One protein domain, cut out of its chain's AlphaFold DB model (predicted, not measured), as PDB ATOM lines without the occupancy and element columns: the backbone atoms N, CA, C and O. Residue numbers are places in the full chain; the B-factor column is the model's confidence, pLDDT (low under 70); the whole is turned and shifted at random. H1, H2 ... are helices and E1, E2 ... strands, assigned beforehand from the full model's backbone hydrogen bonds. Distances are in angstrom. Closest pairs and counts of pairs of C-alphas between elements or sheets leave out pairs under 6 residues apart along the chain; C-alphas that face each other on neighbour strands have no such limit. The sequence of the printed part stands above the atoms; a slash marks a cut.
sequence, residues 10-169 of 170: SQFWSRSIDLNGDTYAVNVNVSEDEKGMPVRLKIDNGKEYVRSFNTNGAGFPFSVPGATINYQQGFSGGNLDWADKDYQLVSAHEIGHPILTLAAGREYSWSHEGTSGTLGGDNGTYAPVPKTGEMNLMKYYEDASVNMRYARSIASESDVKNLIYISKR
ATOM      1  N   SER A  10     370.727 306.341 283.578       69.56
ATOM      2  CA  SER A  10     369.372 305.780 283.695       69.56
ATOM      3  C   SER A  10     368.536 306.449 284.786       69.56
ATOM      4  O   SER A  10     367.350 306.700 284.577       69.56
ATOM      5  N   GLN A  11     369.148 306.790 285.927       84.75
ATOM      6  CA  GLN A  11     368.438 307.345 287.083       84.75
ATOM      7  C   GLN A  11     367.768 308.691 286.778       84.75
ATOM      8  O   GLN A  11     366.721 308.995 287.334       84.75
ATOM      9  N   PHE A  12     368.356 309.489 285.882       92.75
ATOM     10  CA  PHE A  12     367.886 310.847 285.625       92.75
ATOM     11  C   PHE A  12     366.683 310.879 284.687       92.75
ATOM     12  O   PHE A  12     365.924 311.834 284.724       92.75
ATOM     13  N   TRP A  13     366.496 309.856 283.854       93.00
ATOM     14  CA  TRP A  13     365.414 309.800 282.862       93.00
ATOM     15  C   TRP A  13     364.375 308.711 283.153       93.00
ATOM     16  O   TRP A  13     363.365 308.625 282.457       93.00
ATOM     17  N   SER A  14     364.600 307.892 284.183       92.75
ATOM     18  CA  SER A  14     363.653 306.870 284.637       92.75
ATOM     19  C   SER A  14     362.778 307.420 285.754       92.75
ATOM     20  O   SER A  14     363.290 307.855 286.782       92.75
ATOM     21  N   ARG A  15     361.456 307.376 285.580       93.62
ATOM     22  CA  ARG A  15     360.480 307.747 286.615       93.62
ATOM     23  C   ARG A  15     359.121 307.126 286.338       93.62
ATOM     24  O   ARG A  15     358.839 306.689 285.221       93.62
ATOM     25  N   SER A  16     358.254 307.158 287.342       94.50
ATOM     26  CA  SER A  16     356.825 306.966 287.113       94.50
ATOM     27  C   SER A  16     356.217 308.223 286.492       94.50
ATOM     28  O   SER A  16     356.569 309.342 286.880       94.50
ATOM     29  N   ILE A  17     355.318 308.033 285.528       94.31
ATOM     30  CA  ILE A  17     354.551 309.102 284.884       94.31
ATOM     31  C   ILE A  17     353.065 308.749 284.880       94.31
ATOM     32  O   ILE A  17     352.727 307.567 284.778       94.31
ATOM     33  N   ASP A  18     352.199 309.758 284.880       93.81
ATOM     34  CA  ASP A  18     350.761 309.567 284.716       93.81
ATOM     35  C   ASP A  18     350.349 309.944 283.291       93.81
ATOM     36  O   ASP A  18     350.523 311.079 282.836       93.81
ATOM     37  N   LEU A  19     349.792 308.995 282.544       86.19
ATOM     38  CA  LEU A  19     349.385 309.193 281.157       86.19
ATOM     39  C   LEU A  19     347.978 308.637 280.949       86.19
ATOM     40  O   LEU A  19     347.734 307.454 281.143       86.19
ATOM     41  N   ASN A  20     347.047 309.499 280.530       88.19
ATOM     42  CA  ASN A  20     345.644 309.142 280.275       88.19
ATOM     43  C   ASN A  20     344.918 308.467 281.459       88.19
ATOM     44  O   ASN A  20     343.980 307.707 281.247       88.19
ATOM     45  N   GLY A  21     345.318 308.777 282.696       91.12
ATOM     46  CA  GLY A  21     344.710 308.227 283.912       91.12
ATOM     47  C   GLY A  21     345.383 306.965 284.453       91.12
ATOM     48  O   GLY A  21     345.039 306.550 285.554       91.12
ATOM     49  N   ASP A  22     346.364 306.412 283.735       94.00
ATOM     50  CA  ASP A  22     347.164 305.272 284.182       94.00
ATOM     51  C   ASP A  22     348.588 305.708 284.556       94.00
ATOM     52  O   ASP A  22     349.187 306.568 283.903       94.00
ATOM     53  N   THR A  23     349.153 305.073 285.583       95.31
ATOM     54  CA  THR A  23     350.548 305.281 285.990       95.31
ATOM     55  C   THR A  23     351.455 304.251 285.322       95.31
ATOM     56  O   THR A  23     351.261 303.041 285.458       95.31
ATOM     57  N   TYR A  24     352.503 304.724 284.651       92.50
ATOM     58  CA  TYR A  24     353.503 303.891 283.988       92.50
ATOM     59  C   TYR A  24     354.869 304.059 284.644       92.50
ATOM     60  O   TYR A  24     355.331 305.181 284.834       92.50
ATOM     61  N   ALA A  25     355.553 302.947 284.920       93.06
ATOM     62  CA  ALA A  25     356.960 302.960 285.307       93.06
ATOM     63  C   ALA A  25     357.843 302.996 284.051       93.06
ATOM     64  O   ALA A  25     357.919 302.015 283.305       93.06
ATOM     65  N   VAL A  26     358.515 304.121 283.814       91.06
ATOM     66  CA  VAL A  26     359.423 304.298 282.676       91.06
ATOM     67  C   VAL A  26     360.848 304.027 283.131       91.06
ATOM     68  O   VAL A  26     361.358 304.702 284.020       91.06
ATOM     69  N   ASN A  27     361.492 303.048 282.497       90.38
ATOM     70  CA  ASN A  27     362.878 302.680 282.769       90.38
ATOM     71  C   ASN A  27     363.725 302.962 281.529       90.38
ATOM     72  O   ASN A  27     363.502 302.377 280.468       90.38
ATOM     73  N   VAL A  28     364.698 303.852 281.670       86.94
ATOM     74  CA  VAL A  28     365.650 304.217 280.623       86.94
ATOM     75  C   VAL A  28     366.953 303.492 280.894       86.94
ATOM     76  O   VAL A  28     367.564 303.680 281.939       86.94
ATOM     77  N   ASN A  29     367.398 302.681 279.940       83.81
ATOM     78  CA  ASN A  29     368.703 302.036 279.989       83.81
ATOM     79  C   ASN A  29     369.624 302.722 278.989       83.81
ATOM     80  O   ASN A  29     369.219 302.996 277.860       83.81
ATOM     81  N   VAL A  30     370.857 302.987 279.407       77.19
ATOM     82  CA  VAL A  30     371.888 303.546 278.534       77.19
ATOM     83  C   VAL A  30     372.907 302.452 278.256       77.19
ATOM     84  O   VAL A  30     373.322 301.747 279.169       77.19
ATOM     85  N   SER A  31     373.294 302.295 276.999       77.12
ATOM     86  CA  SER A  31     374.340 301.366 276.581       77.12
ATOM     87  C   SER A  31     375.292 302.072 275.631       77.12
ATOM     88  O   SER A  31     374.880 302.939 274.859       77.12
ATOM     89  N   GLU A  32     376.558 301.683 275.677       74.75
ATOM     90  CA  GLU A  32     377.547 302.109 274.694       74.75
ATOM     91  C   GLU A  32     377.371 301.288 273.411       74.75
ATOM     92  O   GLU A  32     377.232 300.067 273.463       74.75
ATOM     93  N   ASP A  33     377.347 301.965 272.265       77.25
ATOM     94  CA  ASP A  33     377.234 301.349 270.942       77.25
ATOM     95  C   ASP A  33     378.020 302.196 269.932       77.25
ATOM     96  O   ASP A  33     378.012 303.426 270.011       77.25
ATOM     97  N   GLU A  34     378.696 301.558 268.973       75.81
ATOM     98  CA  GLU A  34     379.505 302.250 267.954       75.81
ATOM     99  C   GLU A  34     378.669 303.153 267.030       75.81
ATOM    100  O   GLU A  34     379.183 304.113 266.454       75.81
ATOM    101  N   LYS A  35     377.371 302.866 266.894       75.81
ATOM    102  CA  LYS A  35     376.375 303.680 266.180       75.81
ATOM    103  C   LYS A  35     375.591 304.585 267.131       75.81
ATOM    104  O   LYS A  35     374.612 305.210 266.718       75.81
ATOM    105  N   GLY A  36     375.990 304.622 268.400       69.06
ATOM    106  CA  GLY A  36     375.406 305.450 269.434       69.06
ATOM    107  C   GLY A  36     375.642 306.940 269.203       69.06
ATOM    108  O   GLY A  36     376.195 307.394 268.202       69.06
ATOM    109  N   MET A  37     375.181 307.727 270.167       71.19
ATOM    110  CA  MET A  37     375.238 309.180 270.115       71.19
ATOM    111  C   MET A  37     376.699 309.684 270.034       71.19
ATOM    112  O   MET A  37     377.457 309.414 270.965       71.19
ATOM    113  N   PRO A  38     377.126 310.430 268.987       71.31
ATOM    114  CA  PRO A  38     378.508 310.909 268.870       71.31
ATOM    115  C   PRO A  38     378.806 312.062 269.844       71.31
ATOM    116  O   PRO A  38     378.795 313.238 269.472       71.31
ATOM    117  N   VAL A  39     379.092 311.708 271.096       74.00
ATOM    118  CA  VAL A  39     379.502 312.616 272.174       74.00
ATOM    119  C   VAL A  39     381.020 312.541 272.359       74.00
ATOM    120  O   VAL A  39     381.618 311.467 272.320       74.00
ATOM    121  N   ARG A  40     381.670 313.689 272.555       77.88
ATOM    122  CA  ARG A  40     383.099 313.807 272.861       77.88
ATOM    123  C   ARG A  40     383.289 313.928 274.365       77.88
ATOM    124  O   ARG A  40     382.772 314.855 274.982       77.88
ATOM    125  N   LEU A  41     384.089 313.038 274.937       83.88
ATOM    126  CA  LEU A  41     384.601 313.183 276.295       83.88
ATOM    127  C   LEU A  41     385.913 313.974 276.260       83.88
ATOM    128  O   LEU A  41     386.840 313.603 275.537       83.88
ATOM    129  N   LYS A  42     386.017 315.037 277.060       88.31
ATOM    130  CA  LYS A  42     387.271 315.763 277.291       88.31
ATOM    131  C   LYS A  42     387.613 315.723 278.775       88.31
ATOM    132  O   LYS A  42     386.858 316.232 279.590       88.31
ATOM    133  N   ILE A  43     388.765 315.159 279.126       90.81
ATOM    134  CA  ILE A  43     389.274 315.211 280.501       90.81
ATOM    135  C   ILE A  43     389.919 316.579 280.718       90.81
ATOM    136  O   ILE A  43     390.904 316.911 280.053       90.81
ATOM    137  N   ASP A  44     389.359 317.369 281.630       92.06
ATOM    138  CA  ASP A  44     389.894 318.671 282.002       92.06
ATOM    139  C   ASP A  44     390.668 318.594 283.324       92.06
ATOM    140  O   ASP A  44     390.173 318.114 284.345       92.06
ATOM    141  N   ASN A  45     391.916 319.060 283.289       93.00
ATOM    142  CA  ASN A  45     392.828 319.062 284.434       93.00
ATOM    143  C   ASN A  45     393.017 320.471 285.027       93.00
ATOM    144  O   ASN A  45     393.869 320.662 285.898       93.00
ATOM    145  N   GLY A  46     392.262 321.465 284.551       92.75
ATOM    146  CA  GLY A  46     392.299 322.834 285.045       92.75
ATOM    147  C   GLY A  46     391.646 322.963 286.418       92.75
ATOM    148  O   GLY A  46     390.805 322.161 286.804       92.75
ATOM    149  N   LYS A  47     392.036 323.991 287.179       92.75
ATOM    150  CA  LYS A  47     391.434 324.295 288.493       92.75
ATOM    151  C   LYS A  47     390.129 325.090 288.393       92.75
ATOM    152  O   LYS A  47     389.528 325.388 289.417       92.75
ATOM    153  N   GLU A  48     389.730 325.461 287.184       93.06
ATOM    154  CA  GLU A  48     388.509 326.208 286.899       93.06
ATOM    155  C   GLU A  48     387.479 325.269 286.277       93.06
ATOM    156  O   GLU A  48     387.838 324.377 285.509       93.06
ATOM    157  N   TYR A  49     386.202 325.456 286.615       87.44
ATOM    158  CA  TYR A  49     385.137 324.627 286.063       87.44
ATOM    159  C   TYR A  49     384.940 324.951 284.582       87.44
ATOM    160  O   TYR A  49     384.621 326.088 284.224       87.44
ATOM    161  N   VAL A  50     385.076 323.948 283.717       85.81
ATOM    162  CA  VAL A  50     384.888 324.124 282.272       85.81
ATOM    163  C   VAL A  50     383.508 323.628 281.874       85.81
ATOM    164  O   VAL A  50     383.261 322.427 281.850       85.81
ATOM    165  N   ARG A  51     382.596 324.536 281.520       80.75
ATOM    166  CA  ARG A  51     381.230 324.168 281.119       80.75
ATOM    167  C   ARG A  51     381.255 323.150 279.968       80.75
ATOM    168  O   ARG A  51     381.933 323.368 278.967       80.75
ATOM    169  N   SER A  52     380.526 322.044 280.108       81.00
ATOM    170  CA  SER A  52     380.185 321.162 278.981       81.00
ATOM    171  C   SER A  52     379.254 321.889 278.022       81.00
ATOM    172  O   SER A  52     378.456 322.724 278.437       81.00
ATOM    173  N   PHE A  53     379.375 321.616 276.732       70.31
ATOM    174  CA  PHE A  53     378.528 322.265 275.745       70.31
ATOM    175  C   PHE A  53     378.308 321.359 274.555       70.31
ATOM    176  O   PHE A  53     379.206 320.663 274.076       70.31
ATOM    177  N   ASN A  54     377.120 321.468 273.985       64.25
ATOM    178  CA  ASN A  54     376.928 321.113 272.600       64.25
ATOM    179  C   ASN A  54     377.506 322.224 271.702       64.25
ATOM    180  O   ASN A  54     377.003 323.346 271.727       64.25
ATOM    181  N   THR A  55     378.578 321.950 270.932       50.25
ATOM    182  CA  THR A  55     379.295 322.950 270.092       50.25
ATOM    183  C   THR A  55     378.426 323.649 269.056       50.25
ATOM    184  O   THR A  55     378.870 324.619 268.452       50.25
ATOM    185  N   ASN A  56     377.190 323.196 268.860       50.19
ATOM    186  CA  ASN A  56     376.227 323.835 267.975       50.19
ATOM    187  C   ASN A  56     375.147 324.639 268.723       50.19
ATOM    188  O   ASN A  56     374.100 324.953 268.141       50.19
ATOM    189  N   GLY A  57     375.406 324.985 269.993       45.50
ATOM    190  CA  GLY A  57     374.531 325.789 270.846       45.50
ATOM    191  C   GLY A  57     373.923 326.968 270.098       45.50
ATOM    192  O   GLY A  57     374.596 327.565 269.272       45.50
ATOM    193  N   ALA A  58     372.646 327.266 270.349       45.31
ATOM    194  CA  ALA A  58     371.892 328.429 269.860       45.31
ATOM    195  C   ALA A  58     371.919 328.781 268.347       45.31
ATOM    196  O   ALA A  58     371.057 329.532 267.898       45.31
ATOM    197  N   GLY A  59     372.748 328.175 267.499       41.81
ATOM    198  CA  GLY A  59     372.843 328.441 266.059       41.81
ATOM    199  C   GLY A  59     372.392 327.268 265.192       41.81
ATOM    200  O   GLY A  59     371.724 327.485 264.188       41.81
ATOM    201  N   PHE A  60     372.657 326.022 265.607       44.06
ATOM    202  CA  PHE A  60     372.328 324.817 264.833       44.06
ATOM    203  C   PHE A  60     371.713 323.738 265.741       44.06
ATOM    204  O   PHE A  60     372.410 322.853 266.229       44.06
ATOM    205  N   PRO A  61     370.390 323.770 265.980       45.66
ATOM    206  CA  PRO A  61     369.727 322.932 266.986       45.66
ATOM    207  C   PRO A  61     369.667 321.424 266.660       45.66
ATOM    208  O   PRO A  61     368.996 320.686 267.371       45.66
ATOM    209  N   PHE A  62     370.344 320.952 265.608       44.59
ATOM    210  CA  PHE A  62     370.177 319.594 265.076       44.59
ATOM    211  C   PHE A  62     371.392 318.678 265.200       44.59
ATOM    212  O   PHE A  62     371.336 317.549 264.719       44.59
ATOM    213  N   SER A  63     372.486 319.100 265.834       49.72
ATOM    214  CA  SER A  63     373.691 318.269 265.829       49.72
ATOM    215  C   SER A  63     374.049 317.768 267.214       49.72
ATOM    216  O   SER A  63     374.784 318.385 267.969       49.72
ATOM    217  N   VAL A  64     373.547 316.577 267.507       50.41
ATOM    218  CA  VAL A  64     374.199 315.639 268.417       50.41
ATOM    219  C   VAL A  64     375.699 315.452 268.087       50.41
ATOM    220  O   VAL A  64     376.492 315.415 269.029       50.41
ATOM    221  N   PRO A  65     376.133 315.377 266.802       50.50
ATOM    222  CA  PRO A  65     377.553 315.359 266.457       50.50
ATOM    223  C   PRO A  65     378.214 316.682 266.858       50.50
ATOM    224  O   PRO A  65     378.113 317.676 266.143       50.50
ATOM    225  N   GLY A  66     378.873 316.697 268.018       56.59
ATOM    226  CA  GLY A  66     379.551 317.887 268.542       56.59
ATOM    227  C   GLY A  66     379.424 318.109 270.048       56.59
ATOM    228  O   GLY A  66     380.196 318.896 270.601       56.59
ATOM    229  N   ALA A  67     378.519 317.405 270.739       69.19
ATOM    230  CA  ALA A  67     378.438 317.485 272.198       69.19
ATOM    231  C   ALA A  67     379.790 317.158 272.834       69.19
ATOM    232  O   ALA A  67     380.330 316.079 272.610       69.19
ATOM    233  N   THR A  68     380.355 318.104 273.581       77.88
ATOM    234  CA  THR A  68     381.587 317.919 274.345       77.88
ATOM    235  C   THR A  68     381.239 317.971 275.820       77.88
ATOM    236  O   THR A  68     380.827 319.012 276.334       77.88
ATOM    237  N   ILE A  69     381.422 316.842 276.494       83.00
ATOM    238  CA  ILE A  69     381.273 316.736 277.938       83.00
ATOM    239  C   ILE A  69     382.663 316.818 278.560       83.00
ATOM    240  O   ILE A  69     383.543 316.008 278.253       83.00
ATOM    241  N   ASN A  70     382.867 317.814 279.417       87.62
ATOM    242  CA  ASN A  70     384.104 317.981 280.163       87.62
ATOM    243  C   ASN A  70     384.029 317.176 281.466       87.62
ATOM    244  O   ASN A  70     383.112 317.351 282.266       87.62
ATOM    245  N   TYR A  71     385.011 316.308 281.681       91.06
ATOM    246  CA  TYR A  71     385.219 315.594 282.933       91.06
ATOM    247  C   TYR A  71     386.160 316.407 283.821       91.06
ATOM    248  O   TYR A  71     387.327 316.608 283.486       91.06
ATOM    249  N   GLN A  72     385.636 316.891 284.943       92.75
ATOM    250  CA  GLN A  72     386.234 317.933 285.782       92.75
ATOM    251  C   GLN A  72     387.292 317.397 286.760       92.75
ATOM    252  O   GLN A  72     387.188 317.585 287.974       92.75
ATOM    253  N   GLN A  73     388.314 316.703 286.258       91.94
ATOM    254  CA  GLN A  73     389.331 316.070 287.103       91.94
ATOM    255  C   GLN A  73     390.156 317.091 287.901       91.94
ATOM    256  O   GLN A  73     390.490 316.857 289.064       91.94
ATOM    257  N   GLY A  74     390.501 318.225 287.286       93.06
ATOM    258  CA  GLY A  74     391.271 319.277 287.949       93.06
ATOM    259  C   GLY A  74     390.434 320.102 288.929       93.06
ATOM    260  O   GLY A  74     390.859 320.317 290.065       93.06
ATOM    261  N   PHE A  75     389.229 320.514 288.522       94.06
ATOM    262  CA  PHE A  75     388.338 321.334 289.346       94.06
ATOM    263  C   PHE A  75     387.856 320.580 290.590       94.06
ATOM    264  O   PHE A  75     387.729 321.172 291.660       94.06
ATOM    265  N   SER A  76     387.680 319.257 290.497       92.50
ATOM    266  CA  SER A  76     387.355 318.415 291.653       92.50
ATOM    267  C   SER A  76     388.502 318.281 292.666       92.50
ATOM    268  O   SER A  76     388.340 317.621 293.696       92.50
ATOM    269  N   GLY A  77     389.680 318.849 292.379       91.88
ATOM    270  CA  GLY A  77     390.883 318.675 293.189       91.88
ATOM    271  C   GLY A  77     391.380 317.228 293.210       91.88
ATOM    272  O   GLY A  77     392.018 316.820 294.177       91.88
ATOM    273  N   GLY A  78     391.056 316.437 292.180       87.50
ATOM    274  CA  GLY A  78     391.354 315.005 292.117       87.50
ATOM    275  C   GLY A  78     390.336 314.103 292.824       87.50
ATOM    276  O   GLY A  78     390.547 312.894 292.892       87.50
ATOM    277  N   ASN A  79     389.223 314.643 293.335       94.06
ATOM    278  CA  ASN A  79     388.119 313.827 293.837       94.06
ATOM    279  C   ASN A  79     387.351 313.199 292.659       94.06
ATOM    280  O   ASN A  79     386.521 313.853 292.025       94.06
ATOM    281  N   LEU A  80     387.642 311.930 292.365       91.69
ATOM    282  CA  LEU A  80     387.036 311.218 291.237       91.69
ATOM    283  C   LEU A  80     385.542 310.932 291.443       91.69
ATOM    284  O   LEU A  80     384.785 311.051 290.495       91.69
ATOM    285  N   ASP A  81     385.085 310.668 292.671       92.75
ATOM    286  CA  ASP A  81     383.649 310.480 292.951       92.75
ATOM    287  C   ASP A  81     382.844 311.763 292.674       92.75
ATOM    288  O   ASP A  81     381.751 311.720 292.109       92.75
ATOM    289  N   TRP A  82     383.410 312.923 293.015       93.94
ATOM    290  CA  TRP A  82     382.825 314.218 292.663       93.94
ATOM    291  C   TRP A  82     382.753 314.394 291.141       93.94
ATOM    292  O   TRP A  82     381.699 314.753 290.615       93.94
ATOM    293  N   ALA A  83     383.860 314.124 290.438       91.94
ATOM    294  CA  ALA A  83     383.952 314.300 288.989       91.94
ATOM    295  C   ALA A  83     383.036 313.330 288.232       91.94
ATOM    296  O   ALA A  83     382.389 313.734 287.270       91.94
ATOM    297  N   ASP A  84     382.906 312.093 288.712       91.50
ATOM    298  CA  ASP A  84     382.000 311.085 288.165       91.50
ATOM    299  C   ASP A  84     380.538 311.514 288.304       91.50
ATOM    300  O   ASP A  84     379.773 311.418 287.343       91.50
ATOM    301  N   LYS A  85     380.138 312.031 289.472       92.69
ATOM    302  CA  LYS A  85     378.771 312.523 289.700       92.69
ATOM    303  C   LYS A  85     378.441 313.734 288.836       92.69
ATOM    304  O   LYS A  85     377.358 313.772 288.249       92.69
ATOM    305  N   ASP A  86     379.355 314.700 288.739       91.75
ATOM    306  CA  ASP A  86     379.177 315.863 287.863       91.75
ATOM    307  C   ASP A  86     379.070 315.423 286.401       91.75
ATOM    308  O   ASP A  86     378.109 315.772 285.717       91.75
ATOM    309  N   TYR A  87     379.985 314.563 285.951       89.38
ATOM    310  CA  TYR A  87     379.990 314.028 284.595       89.38
ATOM    311  C   TYR A  87     378.680 313.325 284.242       89.38
ATOM    312  O   TYR A  87     378.116 313.579 283.179       89.38
ATOM    313  N   GLN A  88     378.171 312.459 285.116       89.19
ATOM    314  CA  GLN A  88     376.937 311.716 284.863       89.19
ATOM    315  C   GLN A  88     375.717 312.635 284.789       89.19
ATOM    316  O   GLN A  88     374.911 312.502 283.866       89.19
ATOM    317  N   LEU A  89     375.608 313.584 285.722       89.81
ATOM    318  CA  LEU A  89     374.536 314.573 285.744       89.81
ATOM    319  C   LEU A  89     374.562 315.448 284.484       89.81
ATOM    320  O   LEU A  89     373.547 315.602 283.806       89.81
ATOM    321  N   VAL A  90     375.727 316.012 284.163       87.75
ATOM    322  CA  VAL A  90     375.902 316.912 283.019       87.75
ATOM    323  C   VAL A  90     375.701 316.160 281.711       87.75
ATOM    324  O   VAL A  90     375.011 316.659 280.830       87.75
ATOM    325  N   SER A  91     376.204 314.931 281.590       85.62
ATOM    326  CA  SER A  91     375.941 314.096 280.411       85.62
ATOM    327  C   SER A  91     374.445 313.885 280.200       85.62
ATOM    328  O   SER A  91     373.954 314.067 279.090       85.62
ATOM    329  N   ALA A  92     373.702 313.548 281.259       88.25
ATOM    330  CA  ALA A  92     372.260 313.337 281.168       88.25
ATOM    331  C   ALA A  92     371.499 314.611 280.765       88.25
ATOM    332  O   ALA A  92     370.538 314.521 280.002       88.25
ATOM    333  N   HIS A  93     371.942 315.780 281.238       88.56
ATOM    334  CA  HIS A  93     371.399 317.085 280.859       88.56
ATOM    335  C   HIS A  93     371.675 317.418 279.384       88.56
ATOM    336  O   HIS A  93     370.754 317.696 278.617       88.56
ATOM    337  N   GLU A  94     372.933 317.318 278.952       81.94
ATOM    338  CA  GLU A  94     373.348 317.659 277.585       81.94
ATOM    339  C   GLU A  94     372.752 316.708 276.535       81.94
ATOM    340  O   GLU A  94     372.386 317.144 275.444       81.94
ATOM    341  N   ILE A  95     372.595 315.419 276.863       82.62
ATOM    342  CA  ILE A  95     371.895 314.427 276.025       82.62
ATOM    343  C   ILE A  95     370.384 314.707 275.973       82.62
ATOM    344  O   ILE A  95     369.736 314.438 274.958       82.62
ATOM    345  N   GLY A  96     369.818 315.298 277.026       84.50
ATOM    346  CA  GLY A  96     368.426 315.741 277.057       84.50
ATOM    347  C   GLY A  96     368.100 316.770 275.984       84.50
ATOM    348  O   GLY A  96     367.049 316.695 275.344       84.50
ATOM    349  N   HIS A  97     369.016 317.702 275.721       82.06
ATOM    350  CA  HIS A  97     368.782 318.776 274.763       82.06
ATOM    351  C   HIS A  97     368.356 318.321 273.359       82.06
ATOM    352  O   HIS A  97     367.313 318.790 272.879       82.06
ATOM    353  N   PRO A  98     369.100 317.443 272.660       78.69
ATOM    354  CA  PRO A  98     368.702 316.969 271.339       78.69
ATOM    355  C   PRO A  98     367.395 316.163 271.371       78.69
ATOM    356  O   PRO A  98     366.552 316.363 270.499       78.69
ATOM    357  N   ILE A  99     367.181 315.326 272.392       81.94
ATOM    358  CA  ILE A  99     365.946 314.540 272.581       81.94
ATOM    359  C   ILE A  99     364.729 315.467 272.670       81.94
ATOM    360  O   ILE A  99     363.780 315.343 271.891       81.94
ATOM    361  N   LEU A 100     364.773 316.443 273.576       85.62
ATOM    362  CA  LEU A 100     363.669 317.373 273.805       85.62
ATOM    363  C   LEU A 100     363.474 318.340 272.636       85.62
ATOM    364  O   LEU A 100     362.344 318.716 272.333       85.62
ATOM    365  N   THR A 101     364.548 318.688 271.922       81.69
ATOM    366  CA  THR A 101     364.448 319.497 270.700       81.69
ATOM    367  C   THR A 101     363.666 318.757 269.614       81.69
ATOM    368  O   THR A 101     362.810 319.358 268.967       81.69
ATOM    369  N   LEU A 102     363.914 317.455 269.425       80.69
ATOM    370  CA  LEU A 102     363.183 316.624 268.459       80.69
ATOM    371  C   LEU A 102     361.706 316.432 268.841       80.69
ATOM    372  O   LEU A 102     360.850 316.330 267.958       80.69
ATOM    373  N   ALA A 103     361.412 316.366 270.141       85.25
ATOM    374  CA  ALA A 103     360.066 316.133 270.655       85.25
ATOM    375  C   ALA A 103     359.189 317.394 270.646       85.25
ATOM    376  O   ALA A 103     358.063 317.355 270.149       85.25
ATOM    377  N   ALA A 104     359.710 318.501 271.181       83.69
ATOM    378  CA  ALA A 104     358.938 319.690 271.547       83.69
ATOM    379  C   ALA A 104     359.534 321.008 271.013       83.69
ATOM    380  O   ALA A 104     359.012 322.088 271.282       83.69
ATOM    381  N   GLY A 105     360.609 320.936 270.225       80.19
ATOM    382  CA  GLY A 105     361.263 322.099 269.639       80.19
ATOM    383  C   GLY A 105     362.320 322.740 270.542       80.19
ATOM    384  O   GLY A 105     362.506 322.401 271.711       80.19
ATOM    385  N   ARG A 106     363.061 323.685 269.958       75.06
ATOM    386  CA  ARG A 106     364.212 324.327 270.607       75.06
ATOM    387  C   ARG A 106     363.831 325.076 271.878       75.06
ATOM    388  O   ARG A 106     364.543 324.970 272.866       75.06
ATOM    389  N   GLU A 107     362.798 325.907 271.817       76.56
ATOM    390  CA  GLU A 107     362.455 326.809 272.920       76.56
ATOM    391  C   GLU A 107     362.175 326.031 274.205       76.56
ATOM    392  O   GLU A 107     362.709 326.372 275.258       76.56
ATOM    393  N   TYR A 108     361.452 324.919 274.085       81.69
ATOM    394  CA  TYR A 108     361.221 323.990 275.182       81.69
ATOM    395  C   TYR A 108     362.538 323.417 275.737       81.69
ATOM    396  O   TYR A 108     362.786 323.470 276.935       81.69
ATOM    397  N   SER A 109     363.414 322.921 274.860       79.00
ATOM    398  CA  SER A 109     364.656 322.252 275.262       79.00
ATOM    399  C   SER A 109     365.713 323.187 275.869       79.00
ATOM    400  O   SER A 109     366.410 322.804 276.803       79.00
ATOM    401  N   TRP A 110     365.853 324.409 275.345       74.69
ATOM    402  CA  TRP A 110     367.000 325.289 275.617       74.69
ATOM    403  C   TRP A 110     366.692 326.481 276.517       74.69
ATOM    404  O   TRP A 110     367.611 327.219 276.858       74.69
ATOM    405  N   SER A 111     365.427 326.695 276.884       70.12
ATOM    406  CA  SER A 111     365.052 327.730 277.858       70.12
ATOM    407  C   SER A 111     365.333 327.324 279.305       70.12
ATOM    408  O   SER A 111     365.184 328.157 280.196       70.12
ATOM    409  N   HIS A 112     365.688 326.056 279.560       71.25
ATOM    410  CA  HIS A 112     365.876 325.505 280.907       71.25
ATOM    411  C   HIS A 112     364.694 325.834 281.843       71.25
ATOM    412  O   HIS A 112     364.877 326.290 282.967       71.25
ATOM    413  N   GLU A 113     363.457 325.684 281.355       71.12
ATOM    414  CA  GLU A 113     362.232 326.116 282.059       71.12
ATOM    415  C   GLU A 113     362.227 327.599 282.476       71.12
ATOM    416  O   GLU A 113     361.706 327.977 283.528       71.12
ATOM    417  N   GLY A 114     362.832 328.451 281.656       61.25
ATOM    418  CA  GLY A 114     362.961 329.880 281.909       61.25
ATOM    419  C   GLY A 114     364.187 330.274 282.730       61.25
ATOM    420  O   GLY A 114     364.346 331.466 282.973       61.25
ATOM    421  N   THR A 115     365.072 329.344 283.120       58.53
ATOM    422  CA  THR A 115     366.364 329.672 283.766       58.53
ATOM    423  C   THR A 115     367.495 329.942 282.764       58.53
ATOM    424  O   THR A 115     368.661 330.018 283.142       58.53
ATOM    425  N   SER A 116     367.183 330.058 281.470       58.28
ATOM    426  CA  SER A 116     368.056 330.651 280.452       58.28
ATOM    427  C   SER A 116     367.260 331.281 279.315       58.28
ATOM    428  O   SER A 116     366.071 331.025 279.112       58.28
ATOM    429  N   GLY A 117     367.949 332.086 278.507       53.25
ATOM    430  CA  GLY A 117     367.455 332.436 277.183       53.25
ATOM    431  C   GLY A 117     367.542 331.247 276.219       53.25
ATOM    432  O   GLY A 117     368.494 330.469 276.240       53.25
ATOM    433  N   THR A 118     366.607 331.174 275.267       50.53
ATOM    434  CA  THR A 118     366.557 330.167 274.180       50.53
ATOM    435  C   THR A 118     367.766 330.189 273.229       50.53
ATOM    436  O   THR A 118     367.908 329.319 272.364       50.53
ATOM    437  N   LEU A 119     368.642 331.188 273.383       50.84
ATOM    438  CA  LEU A 119     369.910 331.360 272.677       50.84
ATOM    439  C   LEU A 119     371.131 330.969 273.534       50.84
ATOM    440  O   LEU A 119     372.247 331.389 273.240       50.84
ATOM    441  N   GLY A 120     370.948 330.157 274.581       48.72
ATOM    442  CA  GLY A 120     372.049 329.558 275.351       48.72
ATOM    443  C   GLY A 120     372.797 330.523 276.277       48.72
ATOM    444  O   GLY A 120     373.785 330.127 276.901       48.72
ATOM    445  N   GLY A 121     372.326 331.770 276.373       49.56
ATOM    446  CA  GLY A 121     372.783 332.748 277.352       49.56
ATOM    447  C   GLY A 121     372.112 332.519 278.702       49.56
ATOM    448  O   GLY A 121     370.896 332.324 278.769       49.56
ATOM    449  N   ASP A 122     372.916 332.560 279.762       52.22
ATOM    450  CA  ASP A 122     372.421 332.724 281.123       52.22
ATOM    451  C   ASP A 122     371.580 334.009 281.174       52.22
ATOM    452  O   ASP A 122     372.024 335.074 280.740       52.22
ATOM    453  N   ASN A 123     370.335 333.901 281.620       53.12
ATOM    454  CA  ASN A 123     369.471 335.062 281.825       53.12
ATOM    455  C   ASN A 123     369.582 335.601 283.264       53.12
ATOM    456  O   ASN A 123     368.809 336.476 283.649       53.12
ATOM    457  N   GLY A 124     370.528 335.081 284.054       53.78
ATOM    458  CA  GLY A 124     370.773 335.440 285.445       53.78
ATOM    459  C   GLY A 124     369.723 334.897 286.412       53.78
ATOM    460  O   GLY A 124     369.715 335.302 287.572       53.78
ATOM    461  N   THR A 125     368.820 334.016 285.965       61.69
ATOM    462  CA  THR A 125     367.739 333.474 286.801       61.69
ATOM    463  C   THR A 125     367.970 332.008 287.122       61.69
ATOM    464  O   THR A 125     367.310 331.115 286.603       61.69
ATOM    465  N   TYR A 126     368.910 331.754 288.027       74.19
ATOM    466  CA  TYR A 126     369.004 330.458 288.687       74.19
ATOM    467  C   TYR A 126     367.772 330.236 289.568       74.19
ATOM    468  O   TYR A 126     367.298 331.147 290.247       74.19
ATOM    469  N   ALA A 127     367.229 329.021 289.560       80.12
ATOM    470  CA  ALA A 127     366.148 328.677 290.467       80.12
ATOM    471  C   ALA A 127     366.689 328.414 291.879       80.12
ATOM    472  O   ALA A 127     367.711 327.734 292.020       80.12
ATOM    473  N   PRO A 128     365.981 328.842 292.936       85.00
ATOM    474  CA  PRO A 128     366.350 328.453 294.286       85.00
ATOM    475  C   PRO A 128     366.266 326.934 294.421       85.00
ATOM    476  O   PRO A 128     365.331 326.287 293.934       85.00
ATOM    477  N   VAL A 129     367.247 326.355 295.108       86.75
ATOM    478  CA  VAL A 129     367.268 324.920 295.391       86.75
ATOM    479  C   VAL A 129     366.059 324.570 296.267       86.75
ATOM    480  O   VAL A 129     365.922 325.126 297.364       86.75
ATOM    481  N   PRO A 130     365.177 323.639 295.855       86.50
ATOM    482  CA  PRO A 130     364.054 323.239 296.690       86.50
ATOM    483  C   PRO A 130     364.565 322.683 298.023       86.50
ATOM    484  O   PRO A 130     365.520 321.902 298.045       86.50
ATOM    485  N   LYS A 131     363.924 323.034 299.144       84.81
ATOM    486  CA  LYS A 131     364.342 322.556 300.480       84.81
ATOM    487  C   LYS A 131     364.276 321.030 300.606       84.81
ATOM    488  O   LYS A 131     365.092 320.432 301.298       84.81
ATOM    489  N   THR A 132     363.321 320.412 299.918       85.81
ATOM    490  CA  THR A 132     363.094 318.963 299.864       85.81
ATOM    491  C   THR A 132     362.608 318.565 298.472       85.81
ATOM    492  O   THR A 132     362.092 319.409 297.741       85.81
ATOM    493  N   GLY A 133     362.732 317.284 298.118       89.25
ATOM    494  CA  GLY A 133     362.170 316.728 296.881       89.25
ATOM    495  C   GLY A 133     363.085 316.824 295.660       89.25
ATOM    496  O   GLY A 133     364.286 317.064 295.785       89.25
ATOM    497  N   GLU A 134     362.505 316.605 294.488       92.88
ATOM    498  CA  GLU A 134     363.197 316.518 293.200       92.88
ATOM    499  C   GLU A 134     363.737 317.876 292.723       92.88
ATOM    500  O   GLU A 134     363.219 318.942 293.062       92.88
ATOM    501  N   MET A 135     364.788 317.824 291.915       92.56
ATOM    502  CA  MET A 135     365.312 318.931 291.127       92.56
ATOM    503  C   MET A 135     365.123 318.553 289.656       92.56
ATOM    504  O   MET A 135     365.576 317.500 289.230       92.56
ATOM    505  N   ASN A 136     364.444 319.377 288.862       91.81
ATOM    506  CA  ASN A 136     364.350 319.124 287.425       91.81
ATOM    507  C   ASN A 136     365.749 319.110 286.783       91.81
ATOM    508  O   ASN A 136     366.459 320.113 286.837       91.81
ATOM    509  N   LEU A 137     366.106 317.996 286.141       91.88
ATOM    510  CA  LEU A 137     367.358 317.796 285.414       91.88
ATOM    511  C   LEU A 137     367.671 318.924 284.425       91.88
ATOM    512  O   LEU A 137     368.831 319.308 284.312       91.88
ATOM    513  N   MET A 138     366.671 319.458 283.720       88.12
ATOM    514  CA  MET A 138     366.873 320.457 282.662       88.12
ATOM    515  C   MET A 138     366.978 321.894 283.179       88.12
ATOM    516  O   MET A 138     367.224 322.799 282.384       88.12
ATOM    517  N   LYS A 139     366.819 322.117 284.488       86.62
ATOM    518  CA  LYS A 139     366.778 323.445 285.108       86.62
ATOM    519  C   LYS A 139     368.108 323.808 285.764       86.62
ATOM    520  O   LYS A 139     368.741 322.964 286.402       86.62
ATOM    521  N   TYR A 140     368.506 325.077 285.675       82.25
ATOM    522  CA  TYR A 140     369.638 325.582 286.450       82.25
ATOM    523  C   TYR A 140     369.194 326.034 287.837       82.25
ATOM    524  O   TYR A 140     368.238 326.793 287.993       82.25
ATOM    525  N   TYR A 141     369.914 325.557 288.847       84.94
ATOM    526  CA  TYR A 141     369.696 325.917 290.243       84.94
ATOM    527  C   TYR A 141     370.865 326.738 290.771       84.94
ATOM    528  O   TYR A 141     371.991 326.588 290.299       84.94
ATOM    529  N   GLU A 142     370.579 327.560 291.775       82.75
ATOM    530  CA  GLU A 142     371.578 328.219 292.620       82.75
ATOM    531  C   GLU A 142     372.473 327.176 293.321       82.75
ATOM    532  O   GLU A 142     372.150 325.989 293.294       82.75
ATOM    533  N   ASP A 143     373.560 327.631 293.959       78.81
ATOM    534  CA  ASP A 143     374.663 326.916 294.643       78.81
ATOM    535  C   ASP A 143     374.340 325.571 295.350       78.81
ATOM    536  O   ASP A 143     374.526 325.380 296.555       78.81
ATOM    537  N   ALA A 144     373.907 324.570 294.588       84.62
ATOM    538  CA  ALA A 144     373.677 323.211 295.041       84.62
ATOM    539  C   ALA A 144     374.966 322.401 294.906       84.62
ATOM    540  O   ALA A 144     375.590 322.352 293.843       84.62
ATOM    541  N   SER A 145     375.339 321.689 295.972       91.06
ATOM    542  CA  SER A 145     376.491 320.786 295.928       91.06
ATOM    543  C   SER A 145     376.299 319.681 294.882       91.06
ATOM    544  O   SER A 145     375.172 319.252 294.625       91.06
ATOM    545  N   VAL A 146     377.397 319.157 294.321       91.31
ATOM    546  CA  VAL A 146     377.325 318.062 293.332       91.31
ATOM    547  C   VAL A 146     376.548 316.862 293.870       91.31
ATOM    548  O   VAL A 146     375.746 316.282 293.153       91.31
ATOM    549  N   ASN A 147     376.719 316.530 295.156       91.88
ATOM    550  CA  ASN A 147     376.030 315.404 295.782       91.88
ATOM    551  C   ASN A 147     374.520 315.644 295.836       91.88
ATOM    552  O   ASN A 147     373.745 314.729 295.576       91.88
ATOM    553  N   MET A 148     374.104 316.874 296.148       92.25
ATOM    554  CA  MET A 148     372.693 317.238 296.180       92.25
ATOM    555  C   MET A 148     372.084 317.216 294.780       92.25
ATOM    556  O   MET A 148     371.025 316.622 294.595       92.25
ATOM    557  N   ARG A 149     372.765 317.822 293.801       91.88
ATOM    558  CA  ARG A 149     372.323 317.827 292.403       91.88
ATOM    559  C   ARG A 149     372.220 316.404 291.875       91.88
ATOM    560  O   ARG A 149     371.174 316.029 291.368       91.88
ATOM    561  N   TYR A 150     373.253 315.593 292.062       92.44
ATOM    562  CA  TYR A 150     373.280 314.203 291.623       92.44
ATOM    563  C   TYR A 150     372.147 313.372 292.238       92.44
ATOM    564  O   TYR A 150     371.431 312.690 291.519       92.44
ATOM    565  N   ALA A 151     371.937 313.464 293.554       92.31
ATOM    566  CA  ALA A 151     370.951 312.636 294.249       92.31
ATOM    567  C   ALA A 151     369.490 313.042 293.993       92.31
ATOM    568  O   ALA A 151     368.589 312.245 294.240       92.31
ATOM    569  N   ARG A 152     369.242 314.293 293.588       93.56
ATOM    570  CA  ARG A 152     367.885 314.854 293.493       93.56
ATOM    571  C   ARG A 152     367.471 315.206 292.074       93.56
ATOM    572  O   ARG A 152     366.289 315.469 291.866       93.56
ATOM    573  N   SER A 153     368.413 315.262 291.134       94.19
ATOM    574  CA  SER A 153     368.087 315.614 289.757       94.19
ATOM    575  C   SER A 153     367.344 314.481 289.073       94.19
ATOM    576  O   SER A 153     367.755 313.329 289.145       94.19
ATOM    577  N   ILE A 154     366.264 314.822 288.390       94.88
ATOM    578  CA  ILE A 154     365.460 313.897 287.599       94.88
ATOM    579  C   ILE A 154     364.719 314.689 286.525       94.88
ATOM    580  O   ILE A 154     364.318 315.832 286.742       94.88
ATOM    581  N   ALA A 155     364.572 314.111 285.340       93.62
ATOM    582  CA  ALA A 155     363.818 314.691 284.245       93.62
ATOM    583  C   ALA A 155     362.364 314.896 284.679       93.62
ATOM    584  O   ALA A 155     361.794 314.077 285.415       93.62
ATOM    585  N   SER A 156     361.757 315.995 284.233       93.69
ATOM    586  CA  SER A 156     360.350 316.237 284.530       93.69
ATOM    587  C   SER A 156     359.471 315.150 283.913       93.69
ATOM    588  O   SER A 156     359.845 314.465 282.957       93.69
ATOM    589  N   GLU A 157     358.260 315.001 284.438       93.94
ATOM    590  CA  GLU A 157     357.285 314.084 283.856       93.94
ATOM    591  C   GLU A 157     356.996 314.408 282.379       93.94
ATOM    592  O   GLU A 157     356.887 313.504 281.551       93.94
ATOM    593  N   SER A 158     356.946 315.698 282.030       92.31
ATOM    594  CA  SER A 158     356.782 316.175 280.653       92.31
ATOM    595  C   SER A 158     357.951 315.773 279.750       92.31
ATOM    596  O   SER A 158     357.733 315.339 278.619       92.31
ATOM    597  N   ASP A 159     359.186 315.844 280.247       93.12
ATOM    598  CA  ASP A 159     360.379 315.446 279.493       93.12
ATOM    599  C   ASP A 159     360.392 313.941 279.207       93.12
ATOM    600  O   ASP A 159     360.699 313.509 278.093       93.12
ATOM    601  N   VAL A 160     359.976 313.130 280.180       93.44
ATOM    602  CA  VAL A 160     359.873 311.674 280.014       93.44
ATOM    603  C   VAL A 160     358.713 311.293 279.085       93.44
ATOM    604  O   VAL A 160     358.852 310.392 278.256       93.44
ATOM    605  N   LYS A 161     357.593 312.025 279.120       91.81
ATOM    606  CA  LYS A 161     356.511 311.888 278.126       91.81
ATOM    607  C   LYS A 161     356.995 312.210 276.710       91.81
ATOM    608  O   LYS A 161     356.679 311.476 275.774       91.81
ATOM    609  N   ASN A 162     357.804 313.257 276.554       90.38
ATOM    610  CA  ASN A 162     358.423 313.623 275.280       90.38
ATOM    611  C   ASN A 162     359.379 312.537 274.762       90.38
ATOM    612  O   ASN A 162     359.361 312.234 273.566       90.38
ATOM    613  N   LEU A 163     360.151 311.896 275.647       88.31
ATOM    614  CA  LEU A 163     360.991 310.744 275.301       88.31
ATOM    615  C   LEU A 163     360.156 309.581 274.735       88.31
ATOM    616  O   LEU A 163     360.488 309.022 273.687       88.31
ATOM    617  N   ILE A 164     359.036 309.244 275.383       87.38
ATOM    618  CA  ILE A 164     358.115 308.205 274.898       87.38
ATOM    619  C   ILE A 164     357.538 308.586 273.535       87.38
ATOM    620  O   ILE A 164     357.522 307.753 272.626       87.38
ATOM    621  N   TYR A 165     357.096 309.834 273.374       86.50
ATOM    622  CA  TYR A 165     356.509 310.318 272.128       86.50
ATOM    623  C   TYR A 165     357.449 310.125 270.929       86.50
ATOM    624  O   TYR A 165     357.028 309.603 269.896       86.50
ATOM    625  N   ILE A 166     358.734 310.471 271.070       85.12
ATOM    626  CA  ILE A 166     359.699 310.294 269.977       85.12
ATOM    627  C   ILE A 166     360.098 308.829 269.765       85.12
ATOM    628  O   ILE A 166     360.336 308.440 268.627       85.12
ATOM    629  N   SER A 167     360.097 307.992 270.812       80.00
ATOM    630  CA  SER A 167     360.411 306.556 270.689       80.00
ATOM    631  C   SER A 167     359.430 305.786 269.793       80.00
ATOM    632  O   SER A 167     359.759 304.716 269.290       80.00
ATOM    633  N   LYS A 168     358.225 306.332 269.585       71.19
ATOM    634  CA  LYS A 168     357.160 305.742 268.762       71.19
ATOM    635  C   LYS A 168     357.104 306.298 267.335       71.19
ATOM    636  O   LYS A 168     356.218 305.908 266.583       71.19
ATOM    637  N   ARG A 169     358.011 307.203 266.948       61.12
ATOM    638  CA  ARG A 169     358.074 307.780 265.589       61.12
ATOM    639  C   ARG A 169     358.824 306.907 264.566       61.12
ATOM    640  O   ARG A 169     359.063 307.377 263.455       61.12
TER     641      ARG A 169
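This is residues 10 to 169 of the 170 residues of an uncharacterized protein of Pandoraea terrigena (UniProt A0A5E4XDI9). A long helix, H2, runs through the middle of the domain, and a two-strand parallel sheet, E3 and E4, packs by its strand E4 on H2, alongside residues 80 to 98 of that helix. Short helices H1 and H4 pack on H2 partway along, H3 and H5 near its last residues, and H5 also packs on the E1-E2 hairpin at the other end of the domain. The printed part has 160 residues, in the order H1 E1 E2 E3 E4 H2 H3 H4 H5; the class is mixed, with 73 residues, under half, in named elements. It is compact, radius of gyration of the C-alphas 15.7 A, spanning 49 by 38 by 33 A.

E3 is residues 40 to 44 and E4 67 to 72, 15.7 A long. H2, residues 80 to 104, runs 35.3 A from (387.036, 311.218, 291.237) to (358.938, 319.690, 271.547), with a kink of 29 degrees near residue 98. H1 is residues 10 to 13, E1 15 to 19, E2 22 to 26, H3 106 to 110, H4 146 to 152 and H5 157 to 167, ending at (360.411, 306.556, 270.689).

In E3 and E4, N 42 and O 69 are 2.9 A apart, within hydrogen-bond range. The closest C-alphas of E4 and H2, Gln 72 and Ala 83, are 5.4 A apart. H2 touches H4 at Leu 89 and Tyr 150, C-alphas 6.0 A apart, a steep tilt of 51 degrees; it only just touches H1, with 3 pairs of C-alphas within 8 A, closest Phe 12 and Ala 92, 6.7 A. It touches H3 at Leu 100 and Ser 109, C-alphas 5.2 A apart, and H5 at Ala 103 and Asn 162, 5.5 A. The closest C-alphas of H5 and E1, Glu 157 and Ile 17, are 5.8 A apart. E1 and E2 form an antiparallel hairpin, N 19 and O 22 at 2.8 A. H3, H4 and H5 have every O i to N i+4 pair within hydrogen-bond range, H2 19 of 21; H1 is too short for one.

The C-alphas of Gly 21 and Gly 46, the two farthest apart, are 49.8 A apart. The printed part has no cut. Links E2 to E3, E3 to E4 and H3 to H4 are long. Mean pLDDT of the printed part is 80.6; residues 54 to 67 and 114 to 125 are among those under 70.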